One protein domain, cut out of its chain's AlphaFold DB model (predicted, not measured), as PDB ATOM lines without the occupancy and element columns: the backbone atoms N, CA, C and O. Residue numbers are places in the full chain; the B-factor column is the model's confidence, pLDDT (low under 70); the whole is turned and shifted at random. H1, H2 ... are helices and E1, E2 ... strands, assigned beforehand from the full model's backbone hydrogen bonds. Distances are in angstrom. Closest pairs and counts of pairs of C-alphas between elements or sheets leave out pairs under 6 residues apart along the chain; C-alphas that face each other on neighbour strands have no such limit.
ATOM      1  N   PHE A   6     225.005 142.151 -30.638       95.06
ATOM      2  CA  PHE A   6     224.915 141.291 -31.815       95.06
ATOM      3  C   PHE A   6     223.732 140.325 -31.732       95.06
ATOM      4  O   PHE A   6     223.052 140.152 -32.740       95.06
ATOM      5  N   ASP A   7     223.399 139.788 -30.553       94.19
ATOM      6  CA  ASP A   7     222.195 138.962 -30.373       94.19
ATOM      7  C   ASP A   7     220.927 139.754 -30.709       94.19
ATOM      8  O   ASP A   7     220.069 139.294 -31.464       94.19
ATOM      9  N   ALA A   8     220.852 141.003 -30.241       92.81
ATOM     10  CA  ALA A   8     219.733 141.885 -30.555       92.81
ATOM     11  C   ALA A   8     219.631 142.186 -32.063       92.81
ATOM     12  O   ALA A   8     218.522 142.219 -32.600       92.81
ATOM     13  N   ALA A   9     220.759 142.380 -32.752       95.06
ATOM     14  CA  ALA A   9     220.789 142.618 -34.194       95.06
ATOM     15  C   ALA A   9     220.424 141.358 -35.006       95.06
ATOM     16  O   ALA A   9     219.656 141.443 -35.968       95.06
ATOM     17  N   ILE A  10     220.916 140.184 -34.595       95.38
ATOM     18  CA  ILE A  10     220.571 138.872 -35.167       95.38
ATOM     19  C   ILE A  10     219.067 138.625 -35.034       95.38
ATOM     20  O   ILE A  10     218.405 138.302 -36.025       95.38
ATOM     21  N   ALA A  11     218.513 138.823 -33.835       93.88
ATOM     22  CA  ALA A  11     217.097 138.622 -33.551       93.88
ATOM     23  C   ALA A  11     216.207 139.606 -34.323       93.88
ATOM     24  O   ALA A  11     215.243 139.186 -34.963       93.88
ATOM     25  N   ALA A  12     216.547 140.900 -34.326       93.38
ATOM     26  CA  ALA A  12     215.774 141.931 -35.022       93.38
ATOM     27  C   ALA A  12     215.681 141.697 -36.538       93.38
ATOM     28  O   ALA A  12     214.705 142.103 -37.167       93.38
ATOM     29  N   ARG A  13     216.681 141.031 -37.126       94.25
ATOM     30  CA  ARG A  13     216.728 140.698 -38.556       94.25
ATOM     31  C   ARG A  13     216.275 139.268 -38.870       94.25
ATOM     32  O   ARG A  13     216.292 138.890 -40.037       94.25
ATOM     33  N   GLY A  14     215.894 138.477 -37.864       94.44
ATOM     34  CA  GLY A  14     215.480 137.084 -38.044       94.44
ATOM     35  C   GLY A  14     216.576 136.191 -38.636       94.44
ATOM     36  O   GLY A  14     216.278 135.294 -39.420       94.44
ATOM     37  N   LEU A  15     217.847 136.455 -38.311       95.75
ATOM     38  CA  LEU A  15     218.975 135.742 -38.911       95.75
ATOM     39  C   LEU A  15     219.145 134.339 -38.311       95.75
ATOM     40  O   LEU A  15     219.235 134.146 -37.092       95.75
ATOM     41  N   ALA A  16     219.243 133.349 -39.196       95.38
ATOM     42  CA  ALA A  16     219.591 131.982 -38.846       95.38
ATOM     43  C   ALA A  16     221.120 131.828 -38.832       95.38
ATOM     44  O   ALA A  16     221.745 131.701 -39.879       95.38
ATOM     45  N   VAL A  17     221.711 131.872 -37.639       95.69
ATOM     46  CA  VAL A  17     223.147 131.637 -37.409       95.69
ATOM     47  C   VAL A  17     223.394 130.246 -36.825       95.69
ATOM     48  O   VAL A  17     222.497 129.676 -36.192       95.69
ATOM     49  N   ALA A  18     224.611 129.732 -37.012       96.00
ATOM     50  CA  ALA A  18     225.050 128.455 -36.456       96.00
ATOM     51  C   ALA A  18     224.947 128.410 -34.912       96.00
ATOM     52  O   ALA A  18     225.038 129.463 -34.263       96.00
ATOM     53  N   PRO A  19     224.764 127.220 -34.304       95.31
ATOM     54  CA  PRO A  19     224.627 127.069 -32.854       95.31
ATOM     55  C   PRO A  19     225.753 127.717 -32.038       95.31
ATOM     56  O   PRO A  19     225.455 128.455 -31.099       95.31
ATOM     57  N   ALA A  20     227.019 127.526 -32.412       95.75
ATOM     58  CA  ALA A  20     228.169 128.104 -31.717       95.75
ATOM     59  C   ALA A  20     228.191 129.639 -31.786       95.75
ATOM     60  O   ALA A  20     228.468 130.297 -30.784       95.75
ATOM     61  N   VAL A  21     227.822 130.223 -32.934       96.31
ATOM     62  CA  VAL A  21     227.682 131.684 -33.104       96.31
ATOM     63  C   VAL A  21     226.560 132.214 -32.217       96.31
ATOM     64  O   VAL A  21     226.736 133.195 -31.495       96.31
ATOM     65  N   ARG A  22     225.413 131.525 -32.195       95.00
ATOM     66  CA  ARG A  22     224.305 131.882 -31.303       95.00
ATOM     67  C   ARG A  22     224.721 131.807 -29.836       95.00
ATOM     68  O   ARG A  22     224.412 132.720 -29.083       95.00
ATOM     69  N   ALA A  23     225.416 130.746 -29.434       93.56
ATOM     70  CA  ALA A  23     225.865 130.543 -28.060       93.56
ATOM     71  C   ALA A  23     226.904 131.586 -27.619       93.56
ATOM     72  O   ALA A  23     226.868 132.033 -26.473       93.56
ATOM     73  N   PHE A  24     227.794 132.005 -28.522       94.81
ATOM     74  CA  PHE A  24     228.756 133.075 -28.264       94.81
ATOM     75  C   PHE A  24     228.064 134.422 -28.002       94.81
ATOM     76  O   PHE A  24     228.410 135.105 -27.043       94.81
ATOM     77  N   HIS A  25     227.034 134.773 -28.781       94.38
ATOM     78  CA  HIS A  25     226.293 136.032 -28.610       94.38
ATOM     79  C   HIS A  25     225.159 135.980 -27.572       94.38
ATOM     80  O   HIS A  25     224.631 137.020 -27.178       94.38
ATOM     81  N   ALA A  26     224.759 134.796 -27.102       87.62
ATOM     82  CA  ALA A  26     223.606 134.631 -26.213       87.62
ATOM     83  C   ALA A  26     223.754 135.320 -24.842       87.62
ATOM     84  O   ALA A  26     222.753 135.503 -24.140       87.62
ATOM     85  N   GLY A  27     224.961 135.712 -24.433       73.75
ATOM     86  CA  GLY A  27     225.121 136.453 -23.193       73.75
ATOM     87  C   GLY A  27     226.554 136.763 -22.799       73.75
ATOM     88  O   GLY A  27     227.488 136.734 -23.591       73.75
ATOM     89  N   GLU A  28     226.696 137.116 -21.528       89.62
ATOM     90  CA  GLU A  28     227.975 137.438 -20.913       89.62
ATOM     91  C   GLU A  28     228.793 136.179 -20.653       89.62
ATOM     92  O   GLU A  28     228.259 135.118 -20.332       89.62
ATOM     93  N   GLY A  29     230.112 136.310 -20.728       92.62
ATOM     94  CA  GLY A  29     230.979 135.159 -20.572       92.62
ATOM     95  C   GLY A  29     232.449 135.485 -20.713       92.62
ATOM     96  O   GLY A  29     232.855 136.594 -21.071       92.62
ATOM     97  N   VAL A  30     233.258 134.481 -20.404       95.81
ATOM     98  CA  VAL A  30     234.678 134.462 -20.730       95.81
ATOM     99  C   VAL A  30     234.882 133.324 -21.707       95.81
ATOM    100  O   VAL A  30     234.399 132.223 -21.468       95.81
ATOM    101  N   TYR A  31     235.601 133.604 -22.779       96.56
ATOM    102  CA  TYR A  31     235.907 132.669 -23.843       96.56
ATOM    103  C   TYR A  31     237.411 132.661 -24.069       96.56
ATOM    104  O   TYR A  31     238.059 133.709 -23.987       96.56
ATOM    105  N   GLU A  32     237.969 131.489 -24.326       97.50
ATOM    106  CA  GLU A  32     239.402 131.271 -24.497       97.50
ATOM    107  C   GLU A  32     239.659 130.472 -25.775       97.50
ATOM    108  O   GLU A  32     238.820 129.686 -26.210       97.50
ATOM    109  N   GLY A  33     240.804 130.709 -26.407       97.12
ATOM    110  CA  GLY A  33     241.166 130.017 -27.637       97.12
ATOM    111  C   GLY A  33     242.463 130.527 -28.247       97.12
ATOM    112  O   GLY A  33     243.364 131.001 -27.544       97.12
ATOM    113  N   ARG A  34     242.576 130.406 -29.572       98.12
ATOM    114  CA  ARG A  34     243.798 130.716 -30.329       98.12
ATOM    115  C   ARG A  34     243.476 131.511 -31.581       98.12
ATOM    116  O   ARG A  34     242.442 131.279 -32.207       98.12
ATOM    117  N   ALA A  35     244.378 132.411 -31.962       97.88
ATOM    118  CA  ALA A  35     244.263 133.185 -33.191       97.88
ATOM    119  C   ALA A  35     245.594 133.365 -33.919       97.88
ATOM    120  O   ALA A  35     246.658 133.470 -33.309       97.88
ATOM    121  N   GLU A  36     245.517 133.479 -35.238       98.19
ATOM    122  CA  GLU A  36     246.552 134.074 -36.070       98.19
ATOM    123  C   GLU A  36     246.173 135.525 -36.379       98.19
ATOM    124  O   GLU A  36     245.018 135.837 -36.675       98.19
ATOM    125  N   ILE A  37     247.149 136.424 -36.261       97.69
ATOM    126  CA  ILE A  37     246.990 137.860 -36.473       97.69
ATOM    127  C   ILE A  37     247.953 138.277 -37.571       97.69
ATOM    128  O   ILE A  37     249.174 138.245 -37.391       97.69
ATOM    129  N   THR A  38     247.405 138.729 -38.692       96.81
ATOM    130  CA  THR A  38     248.190 139.286 -39.794       96.81
ATOM    131  C   THR A  38     247.883 140.766 -39.964       96.81
ATOM    132  O   THR A  38     246.750 141.218 -39.801       96.81
ATOM    133  N   ARG A  39     248.913 141.559 -40.264       96.00
ATOM    134  CA  ARG A  39     248.803 143.010 -40.451       96.00
ATOM    135  C   ARG A  39     249.229 143.408 -41.853       96.00
ATOM    136  O   ARG A  39     250.167 142.848 -42.424       96.00
ATOM    137  N   GLY A  40     248.590 144.445 -42.376       93.50
ATOM    138  CA  GLY A  40     249.028 145.100 -43.596       93.50
ATOM    139  C   GLY A  40     250.456 145.627 -43.479       93.50
ATOM    140  O   GLY A  40     250.897 146.113 -42.433       93.50
ATOM    141  N   ARG A  41     251.196 145.550 -44.585       91.69
ATOM    142  CA  ARG A  41     252.600 145.985 -44.643       91.69
ATOM    143  C   ARG A  41     252.758 147.489 -44.871       91.69
ATOM    144  O   ARG A  41     253.835 148.023 -44.634       91.69
ATOM    145  N   HIS A  42     251.701 148.174 -45.310       93.00
ATOM    146  CA  HIS A  42     251.760 149.595 -45.636       93.00
ATOM    147  C   HIS A  42     251.998 150.464 -44.387       93.00
ATOM    148  O   HIS A  42     251.370 150.260 -43.348       93.00
ATOM    149  N   VAL A  43     252.860 151.484 -44.481       91.69
ATOM    150  CA  VAL A  43     253.255 152.322 -43.327       91.69
ATOM    151  C   VAL A  43     252.055 153.030 -42.693       91.69
ATOM    152  O   VAL A  43     251.896 152.999 -41.475       91.69
ATOM    153  N   LEU A  44     251.160 153.597 -43.511       90.25
ATOM    154  CA  LEU A  44     249.921 154.222 -43.019       90.25
ATOM    155  C   LEU A  44     249.004 153.229 -42.287       90.25
ATOM    156  O   LEU A  44     248.381 153.600 -41.296       90.25
ATOM    157  N   VAL A  45     248.958 151.966 -42.730       91.12
ATOM    158  CA  VAL A  45     248.220 150.907 -42.025       91.12
ATOM    159  C   VAL A  45     248.851 150.663 -40.660       91.12
ATOM    160  O   VAL A  45     248.148 150.676 -39.654       91.12
ATOM    161  N   ARG A  46     250.177 150.503 -40.598       91.12
ATOM    162  CA  ARG A  46     250.891 150.257 -39.336       91.12
ATOM    163  C   ARG A  46     250.705 151.397 -38.333       91.12
ATOM    164  O   ARG A  46     250.438 151.125 -37.164       91.12
ATOM    165  N   LEU A  47     250.775 152.649 -38.790       90.12
ATOM    166  CA  LEU A  47     250.509 153.822 -37.955       90.12
ATOM    167  C   LEU A  47     249.055 153.848 -37.462       90.12
ATOM    168  O   LEU A  47     248.817 154.055 -36.275       90.12
ATOM    169  N   GLY A  48     248.088 153.596 -38.349       88.12
ATOM    170  CA  GLY A  48     246.672 153.545 -37.985       88.12
ATOM    171  C   GLY A  48     246.366 152.461 -36.948       88.12
ATOM    172  O   GLY A  48     245.674 152.723 -35.969       88.12
ATOM    173  N   LEU A  49     246.938 151.263 -37.115       90.06
ATOM    174  CA  LEU A  49     246.803 150.161 -36.159       90.06
ATOM    175  C   LEU A  49     247.418 150.489 -34.797       90.06
ATOM    176  O   LEU A  49     246.839 150.138 -33.770       90.06
ATOM    177  N   TRP A  50     248.570 151.162 -34.786       89.56
ATOM    178  CA  TRP A  50     249.205 151.618 -33.553       89.56
ATOM    179  C   TRP A  50     248.337 152.654 -32.825       89.56
ATOM    180  O   TRP A  50     248.056 152.478 -31.642       89.56
ATOM    181  N   LEU A  51     247.823 153.664 -33.538       87.62
ATOM    182  CA  LEU A  51     246.907 154.670 -32.978       87.62
ATOM    183  C   LEU A  51     245.603 154.054 -32.453       87.62
ATOM    184  O   LEU A  51     245.063 154.502 -31.443       87.62
ATOM    185  N   ALA A  52     245.095 153.027 -33.133       85.00
ATOM    186  CA  ALA A  52     243.906 152.291 -32.720       85.00
ATOM    187  C   ALA A  52     244.168 151.303 -31.566       85.00
ATOM    188  O   ALA A  52     243.219 150.713 -31.052       85.00
ATOM    189  N   GLY A  53     245.429 151.106 -31.160       89.06
ATOM    190  CA  GLY A  53     245.804 150.174 -30.097       89.06
ATOM    191  C   GLY A  53     245.563 148.709 -30.461       89.06
ATOM    192  O   GLY A  53     245.239 147.906 -29.588       89.06
ATOM    193  N   MET A  54     245.679 148.347 -31.740       91.50
ATOM    194  CA  MET A  54     245.477 146.969 -32.201       91.50
ATOM    195  C   MET A  54     246.646 146.058 -31.771       91.50
ATOM    196  O   MET A  54     247.774 146.545 -31.645       91.50
ATOM    197  N   PRO A  55     246.420 144.746 -31.567       91.50
ATOM    198  CA  PRO A  55     247.440 143.789 -31.119       91.50
ATOM    199  C   PRO A  55     248.448 143.438 -32.222       91.50
ATOM    200  O   PRO A  55     248.079 143.487 -33.405       91.50
ATOM    201  N   PRO A  56     249.717 143.145 -31.871       92.06
ATOM    202  CA  PRO A  56     250.790 142.844 -32.824       92.06
ATOM    203  C   PRO A  56     250.473 141.637 -33.718       92.06
ATOM    204  O   PRO A  56     249.587 140.842 -33.418       92.06
ATOM    205  N   GLU A  57     251.197 141.515 -34.835       95.31
ATOM    206  CA  GLU A  57     251.142 140.303 -35.661       95.31
ATOM    207  C   GLU A  57     251.706 139.103 -34.891       95.31
ATOM    208  O   GLU A  57     252.633 139.250 -34.092       95.31
ATOM    209  N   GLY A  58     251.147 137.918 -35.121       96.31
ATOM    210  CA  GLY A  58     251.545 136.717 -34.398       96.31
ATOM    211  C   GLY A  58     250.796 135.480 -34.870       96.31
ATOM    212  O   GLY A  58     249.688 135.573 -35.391       96.31
ATOM    213  N   ARG A  59     251.412 134.314 -34.680       96.31
ATOM    214  CA  ARG A  59     250.810 133.006 -34.959       96.31
ATOM    215  C   ARG A  59     250.503 132.295 -33.656       96.31
ATOM    216  O   ARG A  59     251.283 132.408 -32.714       96.31
ATOM    217  N   ASP A  60     249.395 131.560 -33.641       96.12
ATOM    218  CA  ASP A  60     248.959 130.756 -32.496       96.12
ATOM    219  C   ASP A  60     248.923 131.553 -31.171       96.12
ATOM    220  O   ASP A  60     249.344 131.107 -30.102       96.12
ATOM    221  N   VAL A  61     248.438 132.792 -31.260       97.62
ATOM    222  CA  VAL A  61     248.343 133.730 -30.144       97.62
ATOM    223  C   VAL A  61     247.217 133.270 -29.212       97.62
ATOM    224  O   VAL A  61     246.090 133.103 -29.682       97.62
ATOM    225  N   PRO A  62     247.462 133.082 -27.900       97.75
ATOM    226  CA  PRO A  62     246.388 132.839 -26.945       97.75
ATOM    227  C   PRO A  62     245.425 134.026 -26.919       97.75
ATOM    228  O   PRO A  62     245.853 135.171 -26.755       97.75
ATOM    229  N   VAL A  63     244.129 133.745 -27.049       97.69
ATOM    230  CA  VAL A  63     243.072 134.756 -27.019       97.69
ATOM    231  C   VAL A  63     242.156 134.512 -25.837       97.69
ATOM    232  O   VAL A  63     241.712 133.389 -25.611       97.69
ATOM    233  N   ARG A  64     241.838 135.579 -25.106       97.75
ATOM    234  CA  ARG A  64     240.795 135.579 -24.083       97.75
ATOM    235  C   ARG A  64     239.831 136.728 -24.308       97.75
ATOM    236  O   ARG A  64     240.222 137.891 -24.229       97.75
ATOM    237  N   VAL A  65     238.566 136.416 -24.544       96.88
ATOM    238  CA  VAL A  65     237.496 137.399 -24.721       96.88
ATOM    239  C   VAL A  65     236.597 137.366 -23.499       96.88
ATOM    240  O   VAL A  65     236.108 136.317 -23.107       96.88
ATOM    241  N   ARG A  66     236.373 138.522 -22.881       96.38
ATOM    242  CA  ARG A  66     235.358 138.703 -21.846       96.38
ATOM    243  C   ARG A  66     234.288 139.639 -22.375       96.38
ATOM    244  O   ARG A  66     234.597 140.786 -22.698       96.38
ATOM    245  N   VAL A  67     233.060 139.144 -22.416       95.44
ATOM    246  CA  VAL A  67     231.860 139.914 -22.733       95.44
ATOM    247  C   VAL A  67     231.142 140.189 -21.422       95.44
ATOM    248  O   VAL A  67     230.818 139.263 -20.682       95.44
ATOM    249  N   THR A  68     230.937 141.463 -21.114       93.81
ATOM    250  CA  THR A  68     230.198 141.907 -19.929       93.81
ATOM    251  C   THR A  68     229.084 142.836 -20.373       93.81
ATOM    252  O   THR A  68     229.325 143.754 -21.153       93.81
ATOM    253  N   GLY A  69     227.873 142.589 -19.900       90.50
ATOM    254  CA  GLY A  69     226.698 143.385 -20.208       90.50
ATOM    255  C   GLY A  69     226.699 144.670 -19.388       90.50
ATOM    256  O   GLY A  69     227.192 144.732 -18.263       90.50
ATOM    257  N   ASP A  70     226.148 145.718 -19.975       82.06
ATOM    258  CA  ASP A  70     225.849 146.999 -19.346       82.06
ATOM    259  C   ASP A  70     224.389 147.359 -19.675       82.06
ATOM    260  O   ASP A  70     223.753 146.745 -20.533       82.06
ATOM    261  N   ARG A  71     223.836 148.377 -19.013       79.19
ATOM    262  CA  ARG A  71     222.446 148.834 -19.182       79.19
ATOM    263  C   ARG A  71     222.060 149.103 -20.639       79.19
ATOM    264  O   ARG A  71     220.907 148.890 -20.998       79.19
ATOM    265  N   ASP A  72     223.018 149.537 -21.460       81.19
ATOM    266  CA  ASP A  72     222.786 149.971 -22.844       81.19
ATOM    267  C   ASP A  72     223.475 149.088 -23.908       81.19
ATOM    268  O   ASP A  72     223.479 149.451 -25.087       81.19
ATOM    269  N   GLY A  73     224.116 147.975 -23.531       91.06
ATOM    270  CA  GLY A  73     224.877 147.139 -24.467       91.06
ATOM    271  C   GLY A  73     225.917 146.260 -23.780       91.06
ATOM    272  O   GLY A  73     225.649 145.736 -22.707       91.06
ATOM    273  N   SER A  74     227.111 146.124 -24.362       94.50
ATOM    274  CA  SER A  74     228.189 145.302 -23.793       94.50
ATOM    275  C   SER A  74     229.554 145.988 -23.822       94.50
ATOM    276  O   SER A  74     229.836 146.881 -24.622       94.50
ATOM    277  N   VAL A  75     230.431 145.560 -22.921       94.88
ATOM    278  CA  VAL A  75     231.865 145.835 -22.929       94.88
ATOM    279  C   VAL A  75     232.567 144.544 -23.314       94.88
ATOM    280  O   VAL A  75     232.446 143.531 -22.625       94.88
ATOM    281  N   TRP A  76     233.334 144.590 -24.396       95.50
ATOM    282  CA  TRP A  76     234.179 143.484 -24.816       95.50
ATOM    283  C   TRP A  76     235.624 143.800 -24.456       95.50
ATOM    284  O   TRP A  76     236.194 144.786 -24.924       95.50
ATOM    285  N   ARG A  77     236.237 142.947 -23.637       96.38
ATOM    286  CA  ARG A  77     237.674 142.974 -23.345       96.38
ATOM    287  C   ARG A  77     238.324 141.775 -24.017       96.38
ATOM    288  O   ARG A  77     238.026 140.643 -23.650       96.38
ATOM    289  N   ARG A  78     239.231 142.021 -24.955       96.75
ATOM    290  CA  ARG A  78     239.952 140.986 -25.700       96.75
ATOM    291  C   ARG A  78     241.424 141.054 -25.321       96.75
ATOM    292  O   ARG A  78     242.009 142.130 -25.329       96.75
ATOM    293  N   ASP A  79     241.997 139.928 -24.944       97.50
ATOM    294  CA  ASP A  79     243.399 139.782 -24.570       97.50
ATOM    295  C   ASP A  79     244.073 138.879 -25.602       97.50
ATOM    296  O   ASP A  79     243.695 137.717 -25.730       97.50
ATOM    297  N   PHE A  80     245.011 139.431 -26.368       96.50
ATOM    298  CA  PHE A  80     245.766 138.732 -27.403       96.50
ATOM    299  C   PHE A  80     247.210 138.582 -26.933       96.50
ATOM    300  O   PHE A  80     248.027 139.483 -27.126       96.50
ATOM    301  N   GLY A  81     247.517 137.469 -26.266       94.94
ATOM    302  CA  GLY A  81     248.861 137.192 -25.757       94.94
ATOM    303  C   GLY A  81     249.414 138.280 -24.824       94.94
ATOM    304  O   GLY A  81     250.605 138.575 -24.885       94.94
ATOM    305  N   GLY A  82     248.567 138.910 -24.003       94.94
ATOM    306  CA  GLY A  82     248.933 140.016 -23.113       94.94
ATOM    307  C   GLY A  82     248.627 141.407 -23.676       94.94
ATOM    308  O   GLY A  82     248.638 142.384 -22.924       94.94
ATOM    309  N   HIS A  83     248.311 141.529 -24.971       95.75
ATOM    310  CA  HIS A  83     247.852 142.789 -25.558       95.75
ATOM    311  C   HIS A  83     246.337 142.931 -25.419       95.75
ATOM    312  O   HIS A  83     245.566 142.222 -26.068       95.75
ATOM    313  N   VAL A  84     245.899 143.888 -24.603       96.12
ATOM    314  CA  VAL A  84     244.481 144.066 -24.278       96.12
ATOM    315  C   VAL A  84     243.838 145.144 -25.146       96.12
ATOM    316  O   VAL A  84     244.275 146.294 -25.144       96.12
ATOM    317  N   THR A  85     242.736 144.801 -25.810       95.00
ATOM    318  CA  THR A  85     241.818 145.757 -26.434       95.00
ATOM    319  C   THR A  85     240.480 145.764 -25.704       95.00
ATOM    320  O   THR A  85     240.017 144.745 -25.184       95.00
ATOM    321  N   VAL A  86     239.854 146.939 -25.630       95.50
ATOM    322  CA  VAL A  86     238.546 147.113 -24.992       95.50
ATOM    323  C   VAL A  86     237.647 147.911 -25.918       95.50
ATOM    324  O   VAL A  86     238.015 149.010 -26.342       95.50
ATOM    325  N   SER A  87     236.460 147.382 -26.192       95.06
ATOM    326  CA  SER A  87     235.414 148.094 -26.914       95.06
ATOM    327  C   SER A  87     234.101 148.106 -26.142       95.06
ATOM    328  O   SER A  87     233.858 147.287 -25.257       95.06
ATOM    329  N   ARG A  88     233.267 149.098 -26.448       95.44
ATOM    330  CA  ARG A  88     231.877 149.183 -26.002       95.44
ATOM    331  C   ARG A  88     230.974 149.041 -27.206       95.44
ATOM    332  O   ARG A  88     231.186 149.748 -28.190       95.44
ATOM    333  N   LEU A  89     229.991 148.163 -27.100       96.19
ATOM    334  CA  LEU A  89     229.042 147.875 -28.154       96.19
ATOM    335  C   LEU A  89     227.645 148.282 -27.708       96.19
ATOM    336  O   LEU A  89     227.298 148.135 -26.535       96.19
ATOM    337  N   ARG A  90     226.833 148.767 -28.646       95.69
ATOM    338  CA  ARG A  90     225.405 149.055 -28.448       95.69
ATOM    339  C   ARG A  90     224.631 148.705 -29.711       95.69
ATOM    340  O   ARG A  90     225.172 148.817 -30.804       95.69
ATOM    341  N   HIS A  91     223.372 148.301 -29.580       94.94
ATOM    342  CA  HIS A  91     222.507 148.084 -30.740       94.94
ATOM    343  C   HIS A  91     221.699 149.354 -31.004       94.94
ATOM    344  O   HIS A  91     220.865 149.744 -30.184       94.94
ATOM    345  N   ASP A  92     221.938 149.999 -32.143       94.94
ATOM    346  CA  ASP A  92     221.111 151.106 -32.606       94.94
ATOM    347  C   ASP A  92     219.869 150.553 -33.307       94.94
ATOM    348  O   ASP A  92     219.916 150.099 -34.449       94.94
ATOM    349  N   ARG A  93     218.726 150.632 -32.622       91.19
ATOM    350  CA  ARG A  93     217.438 150.145 -33.134       91.19
ATOM    351  C   ARG A  93     216.933 150.919 -34.349       91.19
ATOM    352  O   ARG A  93     216.118 150.382 -35.089       91.19
ATOM    353  N   SER A  94     217.361 152.170 -34.531       93.44
ATOM    354  CA  SER A  94     216.882 153.008 -35.634       93.44
ATOM    355  C   SER A  94     217.510 152.600 -36.965       93.44
ATOM    356  O   SER A  94     216.814 152.507 -37.972       93.44
ATOM    357  N   SER A  95     218.810 152.297 -36.960       94.25
ATOM    358  CA  SER A  95     219.528 151.829 -38.146       94.25
ATOM    359  C   SER A  95     219.620 150.303 -38.249       94.25
ATOM    360  O   SER A  95     219.880 149.777 -39.330       94.25
ATOM    361  N   GLY A  96     219.401 149.583 -37.145       94.44
ATOM    362  CA  GLY A  96     219.599 148.136 -37.043       94.44
ATOM    363  C   GLY A  96     221.074 147.722 -37.041       94.44
ATOM    364  O   GLY A  96     221.380 146.565 -37.337       94.44
ATOM    365  N   HIS A  97     221.988 148.660 -36.777       97.12
ATOM    366  CA  HIS A  97     223.425 148.407 -36.704       97.12
ATOM    367  C   HIS A  97     223.891 148.180 -35.267       97.12
ATOM    368  O   HIS A  97     223.350 148.738 -34.310       97.12
ATOM    369  N   VAL A  98     224.967 147.410 -35.123       97.19
ATOM    370  CA  VAL A  98     225.749 147.370 -33.888       97.19
ATOM    371  C   VAL A  98     226.786 148.485 -33.943       97.19
ATOM    372  O   VAL A  98     227.648 148.505 -34.818       97.19
ATOM    373  N   GLU A  99     226.712 149.434 -33.023       97.06
ATOM    374  CA  GLU A  99     227.743 150.448 -32.858       97.06
ATOM    375  C   GLU A  99     228.848 149.918 -31.954       97.06
ATOM    376  O   GLU A  99     228.603 149.652 -30.780       97.06
ATOM    377  N   GLU A 100     230.073 149.820 -32.465       96.75
ATOM    378  CA  GLU A 100     231.249 149.461 -31.677       96.75
ATOM    379  C   GLU A 100     232.185 150.663 -31.528       96.75
ATOM    380  O   GLU A 100     232.522 151.347 -32.494       96.75
ATOM    381  N   ARG A 101     232.639 150.923 -30.300       94.75
ATOM    382  CA  ARG A 101     233.581 151.996 -29.979       94.75
ATOM    383  C   ARG A 101     234.801 151.453 -29.251       94.75
ATOM    384  O   ARG A 101     234.662 150.892 -28.168       94.75
ATOM    385  N   PHE A 102     235.991 151.749 -29.762       90.31
ATOM    386  CA  PHE A 102     237.267 151.520 -29.082       90.31
ATOM    387  C   PHE A 102     238.210 152.698 -29.326       90.31
ATOM    388  O   PHE A 102     238.384 153.162 -30.453       90.31
ATOM    389  N   GLY A 103     238.791 153.224 -28.247       86.06
ATOM    390  CA  GLY A 103     239.615 154.432 -28.305       86.06
ATOM    391  C   GLY A 103     238.904 155.590 -29.042       86.06
ATOM    392  O   GLY A 103     237.768 155.930 -28.683       86.06
ATOM    393  N   PRO A 104     239.545 156.203 -30.057       88.62
ATOM    394  CA  PRO A 104     238.966 157.288 -30.852       88.62
ATOM    395  C   PRO A 104     238.059 156.807 -31.995       88.62
ATOM    396  O   PRO A 104     237.499 157.645 -32.702       88.62
ATOM    397  N   VAL A 105     237.938 155.494 -32.211       92.75
ATOM    398  CA  VAL A 105     237.234 154.903 -33.351       92.75
ATOM    399  C   VAL A 105     235.814 154.510 -32.955       92.75
ATOM    400  O   VAL A 105     235.587 153.928 -31.891       92.75
ATOM    401  N   ARG A 106     234.857 154.806 -33.836       95.56
ATOM    402  CA  ARG A 106     233.501 154.252 -33.806       95.56
ATOM    403  C   ARG A 106     233.197 153.585 -35.139       95.56
ATOM    404  O   ARG A 106     233.473 154.167 -36.187       95.56
ATOM    405  N   LEU A 107     232.603 152.403 -35.090       96.56
ATOM    406  CA  LEU A 107     232.125 151.644 -36.238       96.56
ATOM    407  C   LEU A 107     230.618 151.440 -36.114       96.56
ATOM    408  O   LEU A 107     230.125 151.160 -35.027       96.56
ATOM    409  N   ALA A 108     229.905 151.566 -37.229       97.50
ATOM    410  CA  ALA A 108     228.538 151.079 -37.367       97.50
ATOM    411  C   ALA A 108     228.597 149.779 -38.168       97.50
ATOM    412  O   ALA A 108     229.005 149.789 -39.334       97.50
ATOM    413  N   LEU A 109     228.242 148.675 -37.520       97.88
ATOM    414  CA  LEU A 109     228.385 147.324 -38.033       97.88
ATOM    415  C   LEU A 109     227.029 146.781 -38.482       97.88
ATOM    416  O   LEU A 109     226.051 146.815 -37.736       97.88
ATOM    417  N   SER A 110     226.970 146.279 -39.711       97.38
ATOM    418  CA  SER A 110     225.798 145.588 -40.254       97.38
ATOM    419  C   SER A 110     225.991 144.085 -40.169       97.38
ATOM    420  O   SER A 110     227.094 143.608 -40.415       97.38
ATOM    421  N   VAL A 111     224.918 143.341 -39.913       97.75
ATOM    422  CA  VAL A 111     224.955 141.876 -39.859       97.75
ATOM    423  C   VAL A 111     224.070 141.256 -40.937       97.75
ATOM    424  O   VAL A 111     222.931 141.683 -41.153       97.75
ATOM    425  N   THR A 112     224.602 140.247 -41.616       97.44
ATOM    426  CA  THR A 112     223.905 139.392 -42.588       97.44
ATOM    427  C   THR A 112     224.337 137.940 -42.394       97.44
ATOM    428  O   THR A 112     225.227 137.661 -41.597       97.44
ATOM    429  N   VAL A 113     223.699 136.995 -43.087       97.62
ATOM    430  CA  VAL A 113     224.134 135.591 -43.105       97.62
ATOM    431  C   VAL A 113     224.424 135.180 -44.538       97.62
ATOM    432  O   VAL A 113     223.591 135.386 -45.419       97.62
ATOM    433  N   GLU A 114     225.587 134.575 -44.759       96.06
ATOM    434  CA  GLU A 114     226.000 134.020 -46.046       96.06
ATOM    435  C   GLU A 114     226.620 132.642 -45.819       96.06
ATOM    436  O   GLU A 114     227.540 132.493 -45.019       96.06
ATOM    437  N   GLY A 115     226.102 131.612 -46.495       89.75
ATOM    438  CA  GLY A 115     226.638 130.249 -46.370       89.75
ATOM    439  C   GLY A 115     226.629 129.692 -44.939       89.75
ATOM    440  O   GLY A 115     227.504 128.909 -44.594       89.75
ATOM    441  N   GLY A 116     225.684 130.123 -44.095       88.25
ATOM    442  CA  GLY A 116     225.595 129.719 -42.683       88.25
ATOM    443  C   GLY A 116     226.515 130.489 -41.726       88.25
ATOM    444  O   GLY A 116     226.376 130.340 -40.513       88.25
ATOM    445  N   ALA A 117     227.398 131.347 -42.245       96.25
ATOM    446  CA  ALA A 117     228.234 132.237 -41.448       96.25
ATOM    447  C   ALA A 117     227.536 133.583 -41.215       96.25
ATOM    448  O   ALA A 117     226.907 134.132 -42.124       96.25
ATOM    449  N   LEU A 118     227.689 134.146 -40.018       98.25
ATOM    450  CA  LEU A 118     227.360 135.543 -39.758       98.25
ATOM    451  C   LEU A 118     228.426 136.418 -40.422       98.25
ATOM    452  O   LEU A 118     229.613 136.298 -40.130       98.25
ATOM    453  N   VAL A 119     228.001 137.300 -41.319       98.31
ATOM    454  CA  VAL A 119     228.870 138.260 -41.999       98.31
ATOM    455  C   VAL A 119     228.686 139.625 -41.355       98.31
ATOM    456  O   VAL A 119     227.566 140.138 -41.268       98.31
ATOM    457  N   VAL A 120     229.794 140.223 -40.919       98.19
ATOM    458  CA  VAL A 120     229.794 141.537 -40.267       98.19
ATOM    459  C   VAL A 120     230.410 142.569 -41.204       98.19
ATOM    460  O   VAL A 120     231.603 142.547 -41.496       98.19
ATOM    461  N   GLY A 121     229.589 143.496 -41.688       97.19
ATOM    462  CA  GLY A 121     229.981 144.603 -42.561       97.19
ATOM    463  C   GLY A 121     230.254 145.897 -41.790       97.19
ATOM    464  O   GLY A 121     229.715 146.106 -40.709       97.19
ATOM    465  N   VAL A 122     231.040 146.810 -42.372       96.38
ATOM    466  CA  VAL A 122     231.220 148.182 -41.855       96.38
ATOM    467  C   VAL A 122     230.358 149.140 -42.681       96.38
ATOM    468  O   VAL A 122     230.711 149.521 -43.797       96.38
ATOM    469  N   ALA A 123     229.215 149.545 -42.126       95.69
ATOM    470  CA  ALA A 123     228.292 150.497 -42.746       95.69
ATOM    471  C   ALA A 123     228.759 151.956 -42.571       95.69
ATOM    472  O   ALA A 123     228.549 152.812 -43.444       95.69
ATOM    473  N   GLY A 124     229.448 152.241 -41.463       95.62
ATOM    474  CA  GLY A 124     229.945 153.568 -41.109       95.62
ATOM    475  C   GLY A 124     231.173 153.513 -40.205       95.62
ATOM    476  O   GLY A 124     231.395 152.537 -39.497       95.62
ATOM    477  N   MET A 125     231.974 154.576 -40.241       95.44
ATOM    478  CA  MET A 125     233.140 154.741 -39.378       95.44
ATOM    479  C   MET A 125     233.345 156.222 -39.073       95.44
ATOM    480  O   MET A 125     233.178 157.064 -39.959       95.44
ATOM    481  N   SER A 126     233.744 156.537 -37.846       94.81
ATOM    482  CA  SER A 126     234.268 157.849 -37.477       94.81
ATOM    483  C   SER A 126     235.520 157.717 -36.617       94.81
ATOM    484  O   SER A 126     235.700 156.735 -35.893       94.81
ATOM    485  N   VAL A 127     236.400 158.711 -36.721       92.50
ATOM    486  CA  VAL A 127     237.629 158.815 -35.926       92.50
ATOM    487  C   VAL A 127     237.629 160.179 -35.259       92.50
ATOM    488  O   VAL A 127     237.424 161.188 -35.928       92.50
ATOM    489  N   LEU A 128     237.798 160.219 -33.935       90.69
ATOM    490  CA  LEU A 128     237.707 161.452 -33.136       90.69
ATOM    491  C   LEU A 128     236.386 162.220 -33.360       90.69
ATOM    492  O   LEU A 128     236.339 163.442 -33.276       90.69
ATOM    493  N   GLY A 129     235.304 161.499 -33.668       92.38
ATOM    494  CA  GLY A 129     233.991 162.080 -33.963       92.38
ATOM    495  C   GLY A 129     233.804 162.566 -35.404       92.38
ATOM    496  O   GLY A 129     232.679 162.879 -35.779       92.38
ATOM    497  N   VAL A 130     234.850 162.565 -36.235       94.38
ATOM    498  CA  VAL A 130     234.765 162.964 -37.646       94.38
ATOM    499  C   VAL A 130     234.386 161.754 -38.509       94.38
ATOM    500  O   VAL A 130     235.097 160.743 -38.472       94.38
ATOM    501  N   PRO A 131     233.285 161.806 -39.284       95.00
ATOM    502  CA  PRO A 131     232.900 160.725 -40.188       95.00
ATOM    503  C   PRO A 131     233.959 160.472 -41.265       95.00
ATOM    504  O   PRO A 131     234.428 161.401 -41.921       95.00
ATOM    505  N   VAL A 132     234.304 159.205 -41.490       92.06
ATOM    506  CA  VAL A 132     235.235 158.803 -42.549       92.06
ATOM    507  C   VAL A 132     234.465 158.663 -43.876       92.06
ATOM    508  O   VAL A 132     233.485 157.913 -43.930       92.06
ATOM    509  N   PRO A 133     234.882 159.341 -44.966       90.75
ATOM    510  CA  PRO A 133     234.243 159.236 -46.278       90.75
ATOM    511  C   PRO A 133     234.228 157.813 -46.837       90.75
ATOM    512  O   PRO A 133     235.151 157.034 -46.598       90.75
ATOM    513  N   LYS A 134     233.228 157.487 -47.669       87.06
ATOM    514  CA  LYS A 134     232.996 156.110 -48.142       87.06
ATOM    515  C   LYS A 134     234.227 155.415 -48.731       87.06
ATOM    516  O   LYS A 134     234.442 154.254 -48.404       87.06
ATOM    517  N   GLY A 135     235.036 156.122 -49.523       85.00
ATOM    518  CA  GLY A 135     236.237 155.577 -50.169       85.00
ATOM    519  C   GLY A 135     237.464 155.397 -49.263       85.00
ATOM    520  O   GLY A 135     238.431 154.767 -49.681       85.00
ATOM    521  N   LEU A 136     237.448 155.935 -48.038       85.06
ATOM    522  CA  LEU A 136     238.551 155.820 -47.072       85.06
ATOM    523  C   LEU A 136     238.253 154.822 -45.944       85.06
ATOM    524  O   LEU A 136     239.142 154.488 -45.166       85.06
ATOM    525  N   ARG A 137     237.005 154.356 -45.838       89.44
ATOM    526  CA  ARG A 137     236.602 153.383 -44.820       89.44
ATOM    527  C   ARG A 137     237.147 151.993 -45.161       89.44
ATOM    528  O   ARG A 137     237.168 151.631 -46.341       89.44
ATOM    529  N   PRO A 138     237.533 151.194 -44.153       90.88
ATOM    530  CA  PRO A 138     237.837 149.796 -44.374       90.88
ATOM    531  C   PRO A 138     236.575 149.046 -44.814       90.88
ATOM    532  O   PRO A 138     235.482 149.258 -44.287       90.88
ATOM    533  N   VAL A 139     236.748 148.155 -45.781       94.06
ATOM    534  CA  VAL A 139     235.801 147.094 -46.103       94.06
ATOM    535  C   VAL A 139     236.065 145.957 -45.128       94.06
ATOM    536  O   VAL A 139     237.206 145.506 -44.998       94.06
ATOM    537  N   SER A 140     235.014 145.533 -44.434       96.00
ATOM    538  CA  SER A 140     235.062 144.368 -43.558       96.00
ATOM    539  C   SER A 140     234.945 143.094 -44.381       96.00
ATOM    540  O   SER A 140     234.123 143.012 -45.291       96.00
ATOM    541  N   GLU A 141     235.754 142.110 -44.026       95.31
ATOM    542  CA  GLU A 141     235.736 140.744 -44.547       95.31
ATOM    543  C   GLU A 141     235.436 139.771 -43.398       95.31
ATOM    544  O   GLU A 141     235.912 138.644 -43.381       95.31
ATOM    545  N   THR A 142     234.680 140.248 -42.404       97.75
ATOM    546  CA  THR A 142     234.426 139.523 -41.162       97.75
ATOM    547  C   THR A 142     233.373 138.435 -41.331       97.75
ATOM    548  O   THR A 142     232.261 138.715 -41.789       97.75
ATOM    549  N   ARG A 143     233.712 137.220 -40.901       98.00
ATOM    550  CA  ARG A 143     232.844 136.045 -40.849       98.00
ATOM    551  C   ARG A 143     232.950 135.354 -39.496       98.00
ATOM    552  O   ARG A 143     234.045 135.178 -38.968       98.00
ATOM    553  N   GLU A 144     231.820 134.897 -38.989       98.31
ATOM    554  CA  GLU A 144     231.730 134.089 -37.777       98.31
ATOM    555  C   GLU A 144     230.895 132.845 -38.068       98.31
ATOM    556  O   GLU A 144     229.825 132.926 -38.675       98.31
ATOM    557  N   PHE A 145     231.405 131.678 -37.697       98.06
ATOM    558  CA  PHE A 145     230.828 130.391 -38.073       98.06
ATOM    559  C   PHE A 145     231.167 129.310 -37.047       98.06
ATOM    560  O   PHE A 145     231.915 129.538 -36.100       98.06
ATOM    561  N   GLU A 146     230.569 128.139 -37.217       97.56
ATOM    562  CA  GLU A 146     230.872 126.944 -36.434       97.56
ATOM    563  C   GLU A 146     231.832 126.058 -37.233       97.56
ATOM    564  O   GLU A 146     231.633 125.879 -38.437       97.56
ATOM    565  N   ASP A 147     232.897 125.567 -36.596       96.00
ATOM    566  CA  ASP A 147     233.796 124.588 -37.216       96.00
ATOM    567  C   ASP A 147     233.281 123.146 -37.053       96.00
ATOM    568  O   ASP A 147     232.263 122.894 -36.415       96.00
ATOM    569  N   GLU A 148     233.985 122.182 -37.648       94.81
ATOM    570  CA  GLU A 148     233.606 120.760 -37.607       94.81
ATOM    571  C   GLU A 148     233.616 120.168 -36.185       94.81
ATOM    572  O   GLU A 148     232.923 119.186 -35.926       94.81
ATOM    573  N   ASP A 149     234.352 120.790 -35.258       94.62
ATOM    574  CA  ASP A 149     234.418 120.410 -33.845       94.62
ATOM    575  C   ASP A 149     233.309 121.089 -33.008       94.62
ATOM    576  O   ASP A 149     233.241 120.903 -31.792       94.62
ATOM    577  N   GLY A 150     232.435 121.888 -33.634       95.00
ATOM    578  CA  GLY A 150     231.360 122.623 -32.964       95.00
ATOM    579  C   GLY A 150     231.824 123.888 -32.234       95.00
ATOM    580  O   GLY A 150     231.086 124.434 -31.410       95.00
ATOM    581  N   ARG A 151     233.046 124.368 -32.495       96.31
ATOM    582  CA  ARG A 151     233.602 125.567 -31.853       96.31
ATOM    583  C   ARG A 151     233.193 126.826 -32.595       96.31
ATOM    584  O   ARG A 151     233.011 126.834 -33.812       96.31
ATOM    585  N   PHE A 152     233.138 127.934 -31.861       97.56
ATOM    586  CA  PHE A 152     232.985 129.246 -32.472       97.56
ATOM    587  C   PHE A 152     234.278 129.623 -33.196       97.56
ATOM    588  O   PHE A 152     235.328 129.764 -32.568       97.56
ATOM    589  N   ARG A 153     234.200 129.821 -34.510       98.06
ATOM    590  CA  ARG A 153     235.298 130.268 -35.365       98.06
ATOM    591  C   ARG A 153     235.017 131.684 -35.852       98.06
ATOM    592  O   ARG A 153     233.914 132.004 -36.287       98.06
ATOM    593  N   PHE A 154     236.043 132.521 -35.810       98.00
ATOM    594  CA  PHE A 154     236.011 133.879 -36.324       98.00
ATOM    595  C   PHE A 154     237.121 134.089 -37.351       98.00
ATOM    596  O   PHE A 154     238.248 133.608 -37.205       98.00
ATOM    597  N   ASP A 155     236.787 134.847 -38.380       97.88
ATOM    598  CA  ASP A 155     237.684 135.360 -39.400       97.88
ATOM    599  C   ASP A 155     237.355 136.840 -39.582       97.88
ATOM    600  O   ASP A 155     236.433 137.199 -40.301       97.88
ATOM    601  N   VAL A 156     238.041 137.703 -38.839       96.94
ATOM    602  CA  VAL A 156     237.770 139.140 -38.760       96.94
ATOM    603  C   VAL A 156     238.800 139.863 -39.613       96.94
ATOM    604  O   VAL A 156     239.916 140.120 -39.161       96.94
ATOM    605  N   GLY A 157     238.435 140.187 -40.849       96.06
ATOM    606  CA  GLY A 157     239.290 140.900 -41.795       96.06
ATOM    607  C   GLY A 157     238.863 142.349 -42.015       96.06
ATOM    608  O   GLY A 157     237.677 142.672 -42.046       96.06
ATOM    609  N   ALA A 158     239.835 143.229 -42.232       94.81
ATOM    610  CA  ALA A 158     239.611 144.577 -42.731       94.81
ATOM    611  C   ALA A 158     240.621 144.909 -43.831       94.81
ATOM    612  O   ALA A 158     241.823 144.674 -43.682       94.81
ATOM    613  N   ARG A 159     240.153 145.536 -44.913       94.56
ATOM    614  CA  ARG A 159     241.005 146.057 -45.992       94.56
ATOM    615  C   ARG A 159     240.573 147.445 -46.431       94.56
ATOM    616  O   ARG A 159     239.393 147.768 -46.406       94.56
ATOM    617  N   ILE A 160     241.505 148.259 -46.909       91.75
ATOM    618  CA  ILE A 160     241.188 149.525 -47.579       91.75
ATOM    619  C   ILE A 160     241.388 149.302 -49.084       91.75
ATOM    620  O   ILE A 160     242.476 148.879 -49.470       91.75
ATOM    621  N   PRO A 161     240.392 149.570 -49.954       87.19
ATOM    622  CA  PRO A 161     240.441 149.172 -51.366       87.19
ATOM    623  C   PRO A 161     241.713 149.567 -52.129       87.19
ATOM    624  O   PRO A 161     242.207 148.780 -52.925       87.19
ATOM    625  N   TRP A 162     242.259 150.755 -51.864       87.56
ATOM    626  CA  TRP A 162     243.457 151.286 -52.529       87.56
ATOM    627  C   TRP A 162     244.755 151.084 -51.731       87.56
ATOM    628  O   TRP A 162     245.832 151.339 -52.259       87.56
ATOM    629  N   LEU A 163     244.672 150.633 -50.474       88.06
ATOM    630  CA  LEU A 163     245.834 150.437 -49.594       88.06
ATOM    631  C   LEU A 163     246.152 148.959 -49.337       88.06
ATOM    632  O   LEU A 163     247.245 148.631 -48.879       88.06
ATOM    633  N   GLY A 164     245.196 148.075 -49.624       91.69
ATOM    634  CA  GLY A 164     245.286 146.643 -49.378       91.69
ATOM    635  C   GLY A 164     244.819 146.229 -47.974       91.69
ATOM    636  O   GLY A 164     244.062 146.960 -47.321       91.69
ATOM    637  N   PRO A 165     245.231 145.033 -47.514       94.12
ATOM    638  CA  PRO A 165     244.870 144.503 -46.202       94.12
ATOM    639  C   PRO A 165     245.297 145.438 -45.068       94.12
ATOM    640  O   PRO A 165     246.407 145.969 -45.075       94.12
ATOM    641  N   VAL A 166     244.420 145.616 -44.081       94.75
ATOM    642  CA  VAL A 166     244.687 146.394 -42.866       94.75
ATOM    643  C   VAL A 166     245.089 145.447 -41.746       94.75
ATOM    644  O   VAL A 166     246.210 145.517 -41.246       94.75
ATOM    645  N   ILE A 167     244.188 144.543 -41.373       95.44
ATOM    646  CA  ILE A 167     244.398 143.552 -40.321       95.44
ATOM    647  C   ILE A 167     243.449 142.379 -40.534       95.44
ATOM    648  O   ILE A 167     242.344 142.574 -41.046       95.44
ATOM    649  N   ARG A 168     243.877 141.182 -40.146       97.38
ATOM    650  CA  ARG A 168     243.031 139.996 -40.118       97.38
ATOM    651  C   ARG A 168     243.310 139.175 -38.867       97.38
ATOM    652  O   ARG A 168     244.474 138.984 -38.509       97.38
ATOM    653  N   TYR A 169     242.241 138.729 -38.221       95.00
ATOM    654  CA  TYR A 169     242.267 137.835 -37.071       95.00
ATOM    655  C   TYR A 169     241.528 136.557 -37.424       95.00
ATOM    656  O   TYR A 169     240.334 136.605 -37.698       95.00
ATOM    657  N   GLU A 170     242.209 135.423 -37.369       97.38
ATOM    658  CA  GLU A 170     241.606 134.128 -37.673       97.38
ATOM    659  C   GLU A 170     241.799 133.204 -36.486       97.38
ATOM    660  O   GLU A 170     242.923 132.837 -36.143       97.38
ATOM    661  N   GLY A 171     240.709 132.826 -35.832       97.75
ATOM    662  CA  GLY A 171     240.787 132.143 -34.553       97.75
ATOM    663  C   GLY A 171     239.516 131.403 -34.185       97.75
ATOM    664  O   GLY A 171     238.504 131.487 -34.870       97.75
ATOM    665  N   TRP A 172     239.608 130.599 -33.136       98.06
ATOM    666  CA  TRP A 172     238.469 129.911 -32.540       98.06
ATOM    667  C   TRP A 172     238.391 130.270 -31.059       98.06
ATOM    668  O   TRP A 172     239.402 130.653 -30.463       98.06
ATOM    669  N   LEU A 173     237.196 130.172 -30.484       97.44
ATOM    670  CA  LEU A 173     236.937 130.377 -29.065       97.44
ATOM    671  C   LEU A 173     236.016 129.287 -28.529       97.44
ATOM    672  O   LEU A 173     235.085 128.846 -29.202       97.44
ATOM    673  N   GLU A 174     236.233 128.940 -27.271       96.19
ATOM    674  CA  GLU A 174     235.347 128.104 -26.471       96.19
ATOM    675  C   GLU A 174     235.031 128.812 -25.150       96.19
ATOM    676  O   GLU A 174     235.831 129.630 -24.680       96.19
ATOM    677  N   PRO A 175     233.879 128.533 -24.518       94.75
ATOM    678  CA  PRO A 175     233.594 129.033 -23.181       94.75
ATOM    679  C   PRO A 175     234.692 128.603 -22.203       94.75
ATOM    680  O   PRO A 175     234.990 127.418 -22.059       94.75
ATOM    681  N   ALA A 176     235.280 129.566 -21.497       92.44
ATOM    682  CA  ALA A 176     236.246 129.266 -20.457       92.44
ATOM    683  C   ALA A 176     235.550 128.478 -19.329       92.44
ATOM    684  O   ALA A 176     234.413 128.809 -18.964       92.44
TER     685      ALA A 176
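AT A GLANCE: This is residues 6 to 176 of the 199 residues of a protein of Roseovarius indicus (UniProt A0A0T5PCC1). Ten strands, E1 to E10, ring one axis as a closed barrel, with the short helices H1 and H2 together at one end and H3 at the other. The helices are outside the barrel. The printed part has 171 residues, in the order H1 H2 E1 H3 E2 E3 E4 E5 E6 E7 E8 E9 E10; neighbour strands are antiparallel and the class is mostly strand. It is compact, with a radius of gyration of the C-alphas of 15.3 A, and rounded, spanning 39 by 39 by 32 A.

IN THESE COORDINATES: H1, residues 6 to 12, begins with C-alpha 6 at (224.915, 141.291, -31.815). H2 is residues 19 to 25, and E1, residues 29 to 39, is 27.8 A long and bends by 69 degrees at residue 33. H3 is residues 43 to 51. E2, residues 58 to 70, is 31.5 A long and bends by 73 degrees at residue 61. E3 is residues 73 to 80, E4 residues 83 to 92 with 28.9 A, E5 residues 97 to 102, and E6 residues 105 to 114 with 26.9 A. E7, residues 117 to 127, is 28.7 A long and bends by 55 degrees at residue 124. E8 is residues 142 to 146 and E9 residues 152 to 160, 26.6 A long. E10, residues 164 to 175, is 33.7 A long and ends with C-alpha 175 at (233.594, 129.033, -23.181).

HOW THE PARTS SIT: E2 to E10 form a meander, each strand the antiparallel neighbour of the one before. The hairpin E4 and E5 has N 90 and O 99 within hydrogen-bond range at 2.9 A. In the hairpin E7 and E8, N 118 and O 144 are 2.8 A apart. E1 closes the ring: N 31 and O 65 of E2 are 2.8 A apart, and N 36 and O 170 of E10 are 2.8 A apart. H1 is on the barrel at a height of 6.9 A over the sheet; the closest C-alphas of H1 and E5 are those of Phe 6 and Val 98, 6.5 A. H1 and H2 only just touch, with 3 pairs of C-alphas within 8 A, the closest Asp 7 and His 25 at 5.3 A. H2 lies over E9 and runs across the strands, at 71 degrees to E9 on the local plane; the C-alphas of Ala 20 and Phe 152 are their closest, 5.0 A. H3 lies over E10, slantwise to the strands; the C-alphas of Val 45 and Val 166 are their closest, 5.8 A. H3 is apart from H1 and H2. In H1, H2 and H3 every O i to N i+4 pair is within hydrogen-bond range.

THE WHOLE: The C-alphas farthest apart, those of Val 130 and Asp 149, are 42.7 A apart. The long link, E7 to E8, has 14 residues; its residues 139 to 140 pair antiparallel with residues 158 to 159 of E9. The printed part has no cut, and no printed residue has a pLDDT under 70.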